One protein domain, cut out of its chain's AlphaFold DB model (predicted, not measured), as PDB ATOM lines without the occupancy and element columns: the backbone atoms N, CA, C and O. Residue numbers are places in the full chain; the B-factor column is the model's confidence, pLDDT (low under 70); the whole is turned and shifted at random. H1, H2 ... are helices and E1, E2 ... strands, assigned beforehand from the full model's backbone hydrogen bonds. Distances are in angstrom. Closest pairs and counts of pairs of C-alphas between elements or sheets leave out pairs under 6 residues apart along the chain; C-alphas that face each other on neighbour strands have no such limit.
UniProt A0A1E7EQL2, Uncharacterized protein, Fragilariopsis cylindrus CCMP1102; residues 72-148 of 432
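This is residues 72 to 148 of the 432 residues of an uncharacterized protein of Fragilariopsis cylindrus CCMP1102 (UniProt A0A1E7EQL2). With little regular structure, two small hairpins, E1 with E2 and E3 with E4, are joined by a long loop and the short helix H1, and residues 72 to 77 stick out. Of 77 printed residues, 27 are in named elements, in the order E1, E2, H1, E3, E4; both sheets are antiparallel and the class is mixed. The whole is only just compact, close to loose, with a radius of gyration of 13.8 A for the C-alphas, spanning 43 by 28 by 22 A.

In the hairpin of E1, residues 82 to 87, and E2, residues 98 to 103, N 84 and O 101 are within hydrogen-bond range, 2.9 A. H1, residues 118 to 124, has every O i to N i+4 pair within range; its closest C-alphas to E2 are Ala 122 and Gln 99, 6.8 A. In the hairpin of E3, residues 126 to 129, and E4, residues 140 to 143, N 128 and O 141 are 2.9 A apart.

E1, 15.8 A long, begins at C-alpha 82 (282.756, 164.200, 102.184); E4 ends at C-alpha 143 (272.835, 170.702, 103.893).

The printed part has no cut. Residues 72 to 78, 90 to 96 and 131 to 138 have pLDDT under 70.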
ATOM      1  N   GLU A  72     283.347 155.481  97.431       47.59
ATOM      2  CA  GLU A  72     282.677 154.779  96.335       47.59
ATOM      3  C   GLU A  72     282.238 155.751  95.239       47.59
ATOM      4  O   GLU A  72     281.176 156.367  95.277       47.59
ATOM      5  N   GLU A  73     283.165 155.923  94.303       47.03
ATOM      6  CA  GLU A  73     283.038 155.821  92.845       47.03
ATOM      7  C   GLU A  73     283.979 156.850  92.218       47.03
ATOM      8  O   GLU A  73     283.793 158.060  92.356       47.03
ATOM      9  N   GLU A  74     284.999 156.349  91.513       48.00
ATOM     10  CA  GLU A  74     285.814 157.108  90.564       48.00
ATOM     11  C   GLU A  74     284.915 157.664  89.449       48.00
ATOM     12  O   GLU A  74     284.868 157.166  88.326       48.00
ATOM     13  N   GLN A  75     284.151 158.706  89.748       51.19
ATOM     14  CA  GLN A  75     283.607 159.579  88.727       51.19
ATOM     15  C   GLN A  75     284.534 160.786  88.649       51.19
ATOM     16  O   GLN A  75     284.782 161.452  89.652       51.19
ATOM     17  N   GLU A  76     285.048 161.069  87.448       58.50
ATOM     18  CA  GLU A  76     285.918 162.207  87.087       58.50
ATOM     19  C   GLU A  76     285.261 163.596  87.304       58.50
ATOM     20  O   GLU A  76     285.561 164.569  86.609       58.50
ATOM     21  N   VAL A  77     284.330 163.722  88.248       55.56
ATOM     22  CA  VAL A  77     283.618 164.958  88.536       55.56
ATOM     23  C   VAL A  77     284.344 165.690  89.653       55.56
ATOM     24  O   VAL A  77     284.505 165.211  90.773       55.56
ATOM     25  N   GLN A  78     284.818 166.877  89.308       64.44
ATOM     26  CA  GLN A  78     285.567 167.744  90.196       64.44
ATOM     27  C   GLN A  78     284.724 168.170  91.421       64.44
ATOM     28  O   GLN A  78     283.554 168.527  91.287       64.44
ATOM     29  N   ASN A  79     285.376 168.188  92.591       70.81
ATOM     30  CA  ASN A  79     284.902 168.643  93.911       70.81
ATOM     31  C   ASN A  79     283.873 167.746  94.624       70.81
ATOM     32  O   ASN A  79     282.785 168.191  94.992       70.81
ATOM     33  N   ILE A  80     284.256 166.499  94.898       80.44
ATOM     34  CA  ILE A  80     283.526 165.623  95.822       80.44
ATOM     35  C   ILE A  80     283.654 166.182  97.248       80.44
ATOM     36  O   ILE A  80     284.758 166.455  97.722       80.44
ATOM     37  N   LEU A  81     282.517 166.366  97.922       87.19
ATOM     38  CA  LEU A  81     282.461 166.705  99.342       87.19
ATOM     39  C   LEU A  81     282.185 165.447 100.155       87.19
ATOM     40  O   LEU A  81     281.350 164.620  99.788       87.19
ATOM     41  N   TYR A  82     282.845 165.347 101.297       86.69
ATOM     42  CA  TYR A  82     282.756 164.200 102.184       86.69
ATOM     43  C   TYR A  82     282.108 164.606 103.495       86.69
ATOM     44  O   TYR A  82     282.415 165.663 104.034       86.69
ATOM     45  N   ALA A  83     281.208 163.784 104.028       87.50
ATOM     46  CA  ALA A  83     280.545 164.059 105.297       87.50
ATOM     47  C   ALA A  83     280.889 162.982 106.325       87.50
ATOM     48  O   ALA A  83     280.836 161.789 106.030       87.50
ATOM     49  N   LYS A  84     281.207 163.408 107.548       89.19
ATOM     50  CA  LYS A  84     281.514 162.518 108.671       89.19
ATOM     51  C   LYS A  84     280.795 162.977 109.926       89.19
ATOM     52  O   LYS A  84     280.776 164.165 110.254       89.19
ATOM     53  N   VAL A  85     280.229 162.030 110.668       90.06
ATOM     54  CA  VAL A  85     279.661 162.323 111.988       90.06
ATOM     55  C   VAL A  85     280.788 162.684 112.957       90.06
ATOM     56  O   VAL A  85     281.720 161.910 113.180       90.06
ATOM     57  N   GLY A  86     280.682 163.860 113.565       89.62
ATOM     58  CA  GLY A  86     281.662 164.391 114.502       89.62
ATOM     59  C   GLY A  86     281.032 165.053 115.719       89.62
ATOM     60  O   GLY A  86     279.813 165.075 115.909       89.62
ATOM     61  N   CYS A  87     281.881 165.621 116.567       88.88
ATOM     62  CA  CYS A  87     281.447 166.355 117.747       88.88
ATOM     63  C   CYS A  87     280.820 167.687 117.345       88.88
ATOM     64  O   CYS A  87     281.410 168.428 116.563       88.88
ATOM     65  N   MET A  88     279.650 168.031 117.887       86.94
ATOM     66  CA  MET A  88     279.082 169.361 117.663       86.94
ATOM     67  C   MET A  88     279.998 170.433 118.265       86.94
ATOM     68  O   MET A  88     280.342 170.337 119.449       86.94
ATOM     69  N   ALA A  89     280.384 171.433 117.464       72.81
ATOM     70  CA  ALA A  89     281.194 172.557 117.930       72.81
ATOM     71  C   ALA A  89     280.472 173.272 119.087       72.81
ATOM     72  O   ALA A  89     279.261 173.500 119.042       72.81
ATOM     73  N   ARG A  90     281.199 173.549 120.171       68.94
ATOM     74  CA  ARG A  90     280.621 173.978 121.452       68.94
ATOM     75  C   ARG A  90     280.783 175.479 121.681       68.94
ATOM     76  O   ARG A  90     281.899 175.975 121.622       68.94
ATOM     77  N   ASP A  91     279.705 176.113 122.147       50.69
ATOM     78  CA  ASP A  91     279.772 177.288 123.040       50.69
ATOM     79  C   ASP A  91     279.772 176.880 124.527       50.69
ATOM     80  O   ASP A  91     280.160 177.657 125.396       50.69
ATOM     81  N   THR A  92     279.289 175.667 124.846       48.06
ATOM     82  CA  THR A  92     279.125 175.172 126.225       48.06
ATOM     83  C   THR A  92     279.657 173.748 126.403       48.06
ATOM     84  O   THR A  92     279.580 172.901 125.515       48.06
ATOM     85  N   PHE A  93     280.219 173.495 127.586       52.81
ATOM     86  CA  PHE A  93     281.240 172.480 127.873       52.81
ATOM     87  C   PHE A  93     280.751 171.019 128.005       52.81
ATOM     88  O   PHE A  93     281.511 170.173 128.462       52.81
ATOM     89  N   THR A  94     279.522 170.684 127.581       54.91
ATOM     90  CA  THR A  94     278.977 169.302 127.549       54.91
ATOM     91  C   THR A  94     278.038 169.032 126.359       54.91
ATOM     92  O   THR A  94     276.929 168.528 126.507       54.91
ATOM     93  N   SER A  95     278.446 169.332 125.124       58.81
ATOM     94  CA  SER A  95     277.817 168.704 123.956       58.81
ATOM     95  C   SER A  95     277.983 167.181 123.989       58.81
ATOM     96  O   SER A  95     279.053 166.636 123.713       58.81
ATOM     97  N   ALA A  96     276.884 166.528 124.342       69.00
ATOM     98  CA  ALA A  96     276.571 165.141 124.050       69.00
ATOM     99  C   ALA A  96     276.005 164.961 122.621       69.00
ATOM    100  O   ALA A  96     275.431 163.925 122.293       69.00
ATOM    101  N   LYS A  97     276.049 166.010 121.797       82.56
ATOM    102  CA  LYS A  97     275.409 166.029 120.488       82.56
ATOM    103  C   LYS A  97     276.451 165.822 119.408       82.56
ATOM    104  O   LYS A  97     277.530 166.420 119.444       82.56
ATOM    105  N   PHE A  98     276.084 164.998 118.443       87.75
ATOM    106  CA  PHE A  98     276.827 164.852 117.209       87.75
ATOM    107  C   PHE A  98     276.279 165.803 116.153       87.75
ATOM    108  O   PHE A  98     275.098 166.160 116.180       87.75
ATOM    109  N   GLN A  99     277.154 166.201 115.241       90.75
ATOM    110  CA  GLN A  99     276.799 166.919 114.026       90.75
ATOM    111  C   GLN A  99     277.528 166.272 112.850       90.75
ATOM    112  O   GLN A  99     278.609 165.709 113.033       90.75
ATOM    113  N   LEU A 100     276.962 166.360 111.653       90.44
ATOM    114  CA  LEU A 100     277.709 166.061 110.435       90.44
ATOM    115  C   LEU A 100     278.688 167.206 110.168       90.44
ATOM    116  O   LEU A 100     278.309 168.374 110.233       90.44
ATOM    117  N   HIS A 101     279.940 166.862 109.893       90.88
ATOM    118  CA  HIS A 101     280.971 167.782 109.423       90.88
ATOM    119  C   HIS A 101     281.260 167.465 107.964       90.88
ATOM    120  O   HIS A 101     281.360 166.288 107.612       90.88
ATOM    121  N   VAL A 102     281.377 168.501 107.138       91.19
ATOM    122  CA  VAL A 102     281.667 168.372 105.707       91.19
ATOM    123  C   VAL A 102     283.139 168.705 105.459       91.19
ATOM    124  O   VAL A 102     283.681 169.617 106.082       91.19
ATOM    125  N   TYR A 103     283.778 167.959 104.566       90.75
ATOM    126  CA  TYR A 103     285.200 168.000 104.247       90.75
ATOM    127  C   TYR A 103     285.407 168.013 102.733       90.75
ATOM    128  O   TYR A 103     284.566 167.521 101.979       90.75
ATOM    129  N   THR A 104     286.534 168.564 102.287       90.12
ATOM    130  CA  THR A 104     286.904 168.619 100.861       90.12
ATOM    131  C   THR A 104     287.783 167.455 100.414       90.12
ATOM    132  O   THR A 104     288.033 167.296  99.225       90.12
ATOM    133  N   ASP A 105     288.291 166.664 101.356       86.25
ATOM    134  CA  ASP A 105     289.138 165.500 101.104       86.25
ATOM    135  C   ASP A 105     288.589 164.244 101.774       86.25
ATOM    136  O   ASP A 105     287.877 164.297 102.783       86.25
ATOM    137  N   ASN A 106     288.980 163.108 101.207       78.00
ATOM    138  CA  ASN A 106     288.583 161.788 101.661       78.00
ATOM    139  C   ASN A 106     289.119 161.437 103.055       78.00
ATOM    140  O   ASN A 106     288.476 160.736 103.831       78.00
ATOM    141  N   MET A 107     290.255 162.014 103.437       77.75
ATOM    142  CA  MET A 107     290.854 161.802 104.752       77.75
ATOM    143  C   MET A 107     290.162 162.606 105.866       77.75
ATOM    144  O   MET A 107     290.533 162.473 107.034       77.75
ATOM    145  N   CYS A 108     289.140 163.411 105.541       83.50
ATOM    146  CA  CYS A 108     288.442 164.303 106.471       83.50
ATOM    147  C   CYS A 108     289.404 165.248 107.219       83.50
ATOM    148  O   CYS A 108     289.227 165.514 108.412       83.50
ATOM    149  N   THR A 109     290.447 165.721 106.536       85.12
ATOM    150  CA  THR A 109     291.488 166.573 107.132       85.12
ATOM    151  C   THR A 109     291.199 168.060 106.953       85.12
ATOM    152  O   THR A 109     291.457 168.850 107.860       85.12
ATOM    153  N   ASN A 110     290.596 168.439 105.828       89.00
ATOM    154  CA  ASN A 110     290.293 169.813 105.455       89.00
ATOM    155  C   ASN A 110     288.777 170.035 105.535       89.00
ATOM    156  O   ASN A 110     288.031 169.540 104.681       89.00
ATOM    157  N   PRO A 111     288.287 170.739 106.573       91.19
ATOM    158  CA  PRO A 111     286.870 171.045 106.686       91.19
ATOM    159  C   PRO A 111     286.434 171.955 105.534       91.19
ATOM    160  O   PRO A 111     287.171 172.847 105.118       91.19
ATOM    161  N   TYR A 112     285.219 171.739 105.040       92.94
ATOM    162  CA  TYR A 112     284.597 172.607 104.049       92.94
ATOM    163  C   TYR A 112     284.290 173.975 104.671       92.94
ATOM    164  O   TYR A 112     283.607 174.061 105.695       92.94
ATOM    165  N   ASP A 113     284.814 175.032 104.052       93.25
ATOM    166  CA  ASP A 113     284.604 176.417 104.467       93.25
ATOM    167  C   ASP A 113     283.555 177.078 103.565       93.25
ATOM    168  O   ASP A 113     283.822 177.415 102.411       93.25
ATOM    169  N   ASP A 114     282.349 177.255 104.104       92.69
ATOM    170  CA  ASP A 114     281.242 177.988 103.483       92.69
ATOM    171  C   ASP A 114     281.198 179.467 103.919       92.69
ATOM    172  O   ASP A 114     280.218 180.175 103.678       92.69
ATOM    173  N   GLY A 115     282.243 179.950 104.601       93.94
ATOM    174  CA  GLY A 115     282.302 181.289 105.182       93.94
ATOM    175  C   GLY A 115     281.427 181.467 106.428       93.94
ATOM    176  O   GLY A 115     281.351 182.581 106.962       93.94
ATOM    177  N   GLN A 116     280.769 180.408 106.914       93.00
ATOM    178  CA  GLN A 116     279.982 180.444 108.141       93.00
ATOM    179  C   GLN A 116     280.798 180.006 109.354       93.00
ATOM    180  O   GLN A 116     281.743 179.225 109.295       93.00
ATOM    181  N   THR A 117     280.392 180.498 110.522       90.69
ATOM    182  CA  THR A 117     280.955 180.019 111.790       90.69
ATOM    183  C   THR A 117     280.453 178.608 112.102       90.69
ATOM    184  O   THR A 117     279.310 178.270 111.792       90.69
ATOM    185  N   SER A 118     281.237 177.805 112.828       86.81
ATOM    186  CA  SER A 118     280.816 176.451 113.228       86.81
ATOM    187  C   SER A 118     279.494 176.430 114.008       86.81
ATOM    188  O   SER A 118     278.743 175.464 113.933       86.81
ATOM    189  N   GLN A 119     279.161 177.507 114.728       85.06
ATOM    190  CA  GLN A 119     277.876 177.655 115.417       85.06
ATOM    191  C   GLN A 119     276.700 177.838 114.443       85.06
ATOM    192  O   GLN A 119     275.602 177.311 114.660       85.06
ATOM    193  N   GLN A 120     276.911 178.591 113.365       90.75
ATOM    194  CA  GLN A 120     275.917 178.744 112.306       90.75
ATOM    195  C   GLN A 120     275.738 177.423 111.558       90.75
ATOM    196  O   GLN A 120     274.603 176.961 111.460       90.75
ATOM    197  N   GLN A 121     276.832 176.746 111.198       92.25
ATOM    198  CA  GLN A 121     276.801 175.411 110.585       92.25
ATOM    199  C   GLN A 121     276.054 174.394 111.462       92.25
ATOM    200  O   GLN A 121     275.267 173.589 110.969       92.25
ATOM    201  N   ALA A 122     276.217 174.463 112.784       87.12
ATOM    202  CA  ALA A 122     275.538 173.567 113.717       87.12
ATOM    203  C   ALA A 122     274.027 173.849 113.876       87.12
ATOM    204  O   ALA A 122     273.275 172.974 114.300       87.12
ATOM    205  N   SER A 123     273.570 175.072 113.584       89.00
ATOM    206  CA  SER A 123     272.159 175.473 113.736       89.00
ATOM    207  C   SER A 123     271.383 175.472 112.421       89.00
ATOM    208  O   SER A 123     270.194 175.153 112.414       89.00
ATOM    209  N   LYS A 124     272.044 175.836 111.322       92.25
ATOM    210  CA  LYS A 124     271.453 175.986 109.992       92.25
ATOM    211  C   LYS A 124     271.925 174.919 109.010       92.25
ATOM    212  O   LYS A 124     271.199 174.643 108.064       92.25
ATOM    213  N   GLY A 125     273.065 174.284 109.240       92.62
ATOM    214  CA  GLY A 125     273.698 173.424 108.247       92.62
ATOM    215  C   GLY A 125     274.703 174.173 107.372       92.62
ATOM    216  O   GLY A 125     274.926 175.361 107.585       92.62
ATOM    217  N   TYR A 126     275.301 173.464 106.414       93.06
ATOM    218  CA  TYR A 126     276.265 174.022 105.461       93.06
ATOM    219  C   TYR A 126     275.556 174.624 104.248       93.06
ATOM    220  O   TYR A 126     274.604 174.029 103.732       93.06
ATOM    221  N   GLU A 127     276.032 175.772 103.773       93.88
ATOM    222  CA  GLU A 127     275.625 176.338 102.483       93.88
ATOM    223  C   GLU A 127     276.581 175.849 101.391       93.88
ATOM    224  O   GLU A 127     277.717 176.299 101.290       93.88
ATOM    225  N   ILE A 128     276.120 174.896 100.580       90.25
ATOM    226  CA  ILE A 128     276.904 174.319  99.487       90.25
ATOM    227  C   ILE A 128     276.497 175.020  98.191       90.25
ATOM    228  O   ILE A 128     275.368 174.868  97.711       90.25
ATOM    229  N   ASP A 129     277.416 175.813  97.638       86.19
ATOM    230  CA  ASP A 129     277.219 176.500  96.363       86.19
ATOM    231  C   ASP A 129     277.576 175.583  95.185       86.19
ATOM    232  O   ASP A 129     278.747 175.332  94.897       86.19
ATOM    233  N   PHE A 130     276.558 175.110  94.464       77.56
ATOM    234  CA  PHE A 130     276.746 174.320  93.243       77.56
ATOM    235  C   PHE A 130     277.002 175.192  91.995       77.56
ATOM    236  O   PHE A 130     277.338 174.672  90.926       77.56
ATOM    237  N   ASN A 131     276.874 176.523  92.096       68.12
ATOM    238  CA  ASN A 131     276.954 177.430  90.942       68.12
ATOM    239  C   ASN A 131     278.363 177.695  90.448       68.12
ATOM    240  O   ASN A 131     278.516 178.230  89.347       68.12
ATOM    241  N   SER A 132     279.395 177.295  91.193       59.00
ATOM    242  CA  SER A 132     280.741 177.304  90.627       59.00
ATOM    243  C   SER A 132     280.880 176.312  89.457       59.00
ATOM    244  O   SER A 132     281.901 176.362  88.775       59.00
ATOM    245  N   TYR A 133     279.888 175.439  89.206       55.53
ATOM    246  CA  TYR A 133     279.989 174.351  88.228       55.53
ATOM    247  C   TYR A 133     278.996 174.379  87.060       55.53
ATOM    248  O   TYR A 133     279.408 174.125  85.930       55.53
ATOM    249  N   TYR A 134     277.715 174.704  87.265       52.91
ATOM    250  CA  TYR A 134     276.719 174.616  86.186       52.91
ATOM    251  C   TYR A 134     275.818 175.861  86.122       52.91
ATOM    252  O   TYR A 134     274.816 175.964  86.812       52.91
ATOM    253  N   THR A 135     276.177 176.795  85.230       52.19
ATOM    254  CA  THR A 135     275.322 177.843  84.620       52.19
ATOM    255  C   THR A 135     274.488 178.763  85.537       52.19
ATOM    256  O   THR A 135     273.409 178.392  85.965       52.19
ATOM    257  N   LEU A 136     274.935 180.025  85.664       60.62
ATOM    258  CA  LEU A 136     274.214 181.318  85.827       60.62
ATOM    259  C   LEU A 136     273.044 181.501  86.828       60.62
ATOM    260  O   LEU A 136     272.684 182.652  87.076       60.62
ATOM    261  N   GLU A 137     272.500 180.466  87.464       68.44
ATOM    262  CA  GLU A 137     271.443 180.573  88.475       68.44
ATOM    263  C   GLU A 137     271.864 179.922  89.797       68.44
ATOM    264  O   GLU A 137     271.595 178.753  90.014       68.44
ATOM    265  N   THR A 138     272.455 180.706  90.704       67.69
ATOM    266  CA  THR A 138     271.914 180.905  92.067       67.69
ATOM    267  C   THR A 138     271.505 179.730  92.976       67.69
ATOM    268  O   THR A 138     270.826 179.996  93.962       67.69
ATOM    269  N   ASN A 139     271.802 178.460  92.701       79.19
ATOM    270  CA  ASN A 139     271.342 177.323  93.503       79.19
ATOM    271  C   ASN A 139     272.263 177.039  94.706       79.19
ATOM    272  O   ASN A 139     273.175 176.218  94.626       79.19
ATOM    273  N   ILE A 140     272.010 177.723  95.825       85.31
ATOM    274  CA  ILE A 140     272.606 177.397  97.132       85.31
ATOM    275  C   ILE A 140     271.780 176.274  97.769       85.31
ATOM    276  O   ILE A 140     270.583 176.449  98.014       85.31
ATOM    277  N   LEU A 141     272.404 175.127  98.054       87.12
ATOM    278  CA  LEU A 141     271.769 174.046  98.809       87.12
ATOM    279  C   LEU A 141     272.135 174.162 100.287       87.12
ATOM    280  O   LEU A 141     273.305 174.262 100.645       87.12
ATOM    281  N   GLN A 142     271.128 174.066 101.148       90.81
ATOM    282  CA  GLN A 142     271.331 173.994 102.588       90.81
ATOM    283  C   GLN A 142     271.405 172.525 103.032       90.81
ATOM    284  O   GLN A 142     270.397 171.815 103.029       90.81
ATOM    285  N   PHE A 143     272.593 172.065 103.420       90.62
ATOM    286  CA  PHE A 143     272.835 170.702 103.893       90.62
ATOM    287  C   PHE A 143     272.711 170.627 105.418       90.62
ATOM    288  O   PHE A 143     273.514 171.209 106.148       90.62
ATOM    289  N   SER A 144     271.696 169.917 105.924       91.25
ATOM    290  CA  SER A 144     271.466 169.818 107.370       91.25
ATOM    291  C   SER A 144     272.562 169.009 108.064       91.25
ATOM    292  O   SER A 144     272.885 167.902 107.654       91.25
ATOM    293  N   THR A 145     273.078 169.533 109.174       90.62
ATOM    294  CA  THR A 145     274.109 168.878 109.996       90.62
ATOM    295  C   THR A 145     273.535 168.046 111.141       90.62
ATOM    296  O   THR A 145     274.284 167.477 111.938       90.62
ATOM    297  N   ASN A 146     272.207 167.974 111.250       88.12
ATOM    298  CA  ASN A 146     271.537 167.279 112.339       88.12
ATOM    299  C   ASN A 146     271.635 165.764 112.169       88.12
ATOM    300  O   ASN A 146     271.141 165.203 111.198       88.12
ATOM    301  N   VAL A 147     272.194 165.115 113.182       86.06
ATOM    302  CA  VAL A 147     272.246 163.660 113.296       86.06
ATOM    303  C   VAL A 147     270.963 163.164 113.972       86.06
ATOM    304  O   VAL A 147     270.510 163.732 114.976       86.06
ATOM    305  N   SER A 148     270.352 162.124 113.409       81.38
ATOM    306  CA  SER A 148     269.040 161.604 113.811       81.38
ATOM    307  C   SER A 148     269.087 160.856 115.149       81.38
ATOM    308  O   SER A 148     268.119 160.863 115.919       81.38
TER     309      SER A 148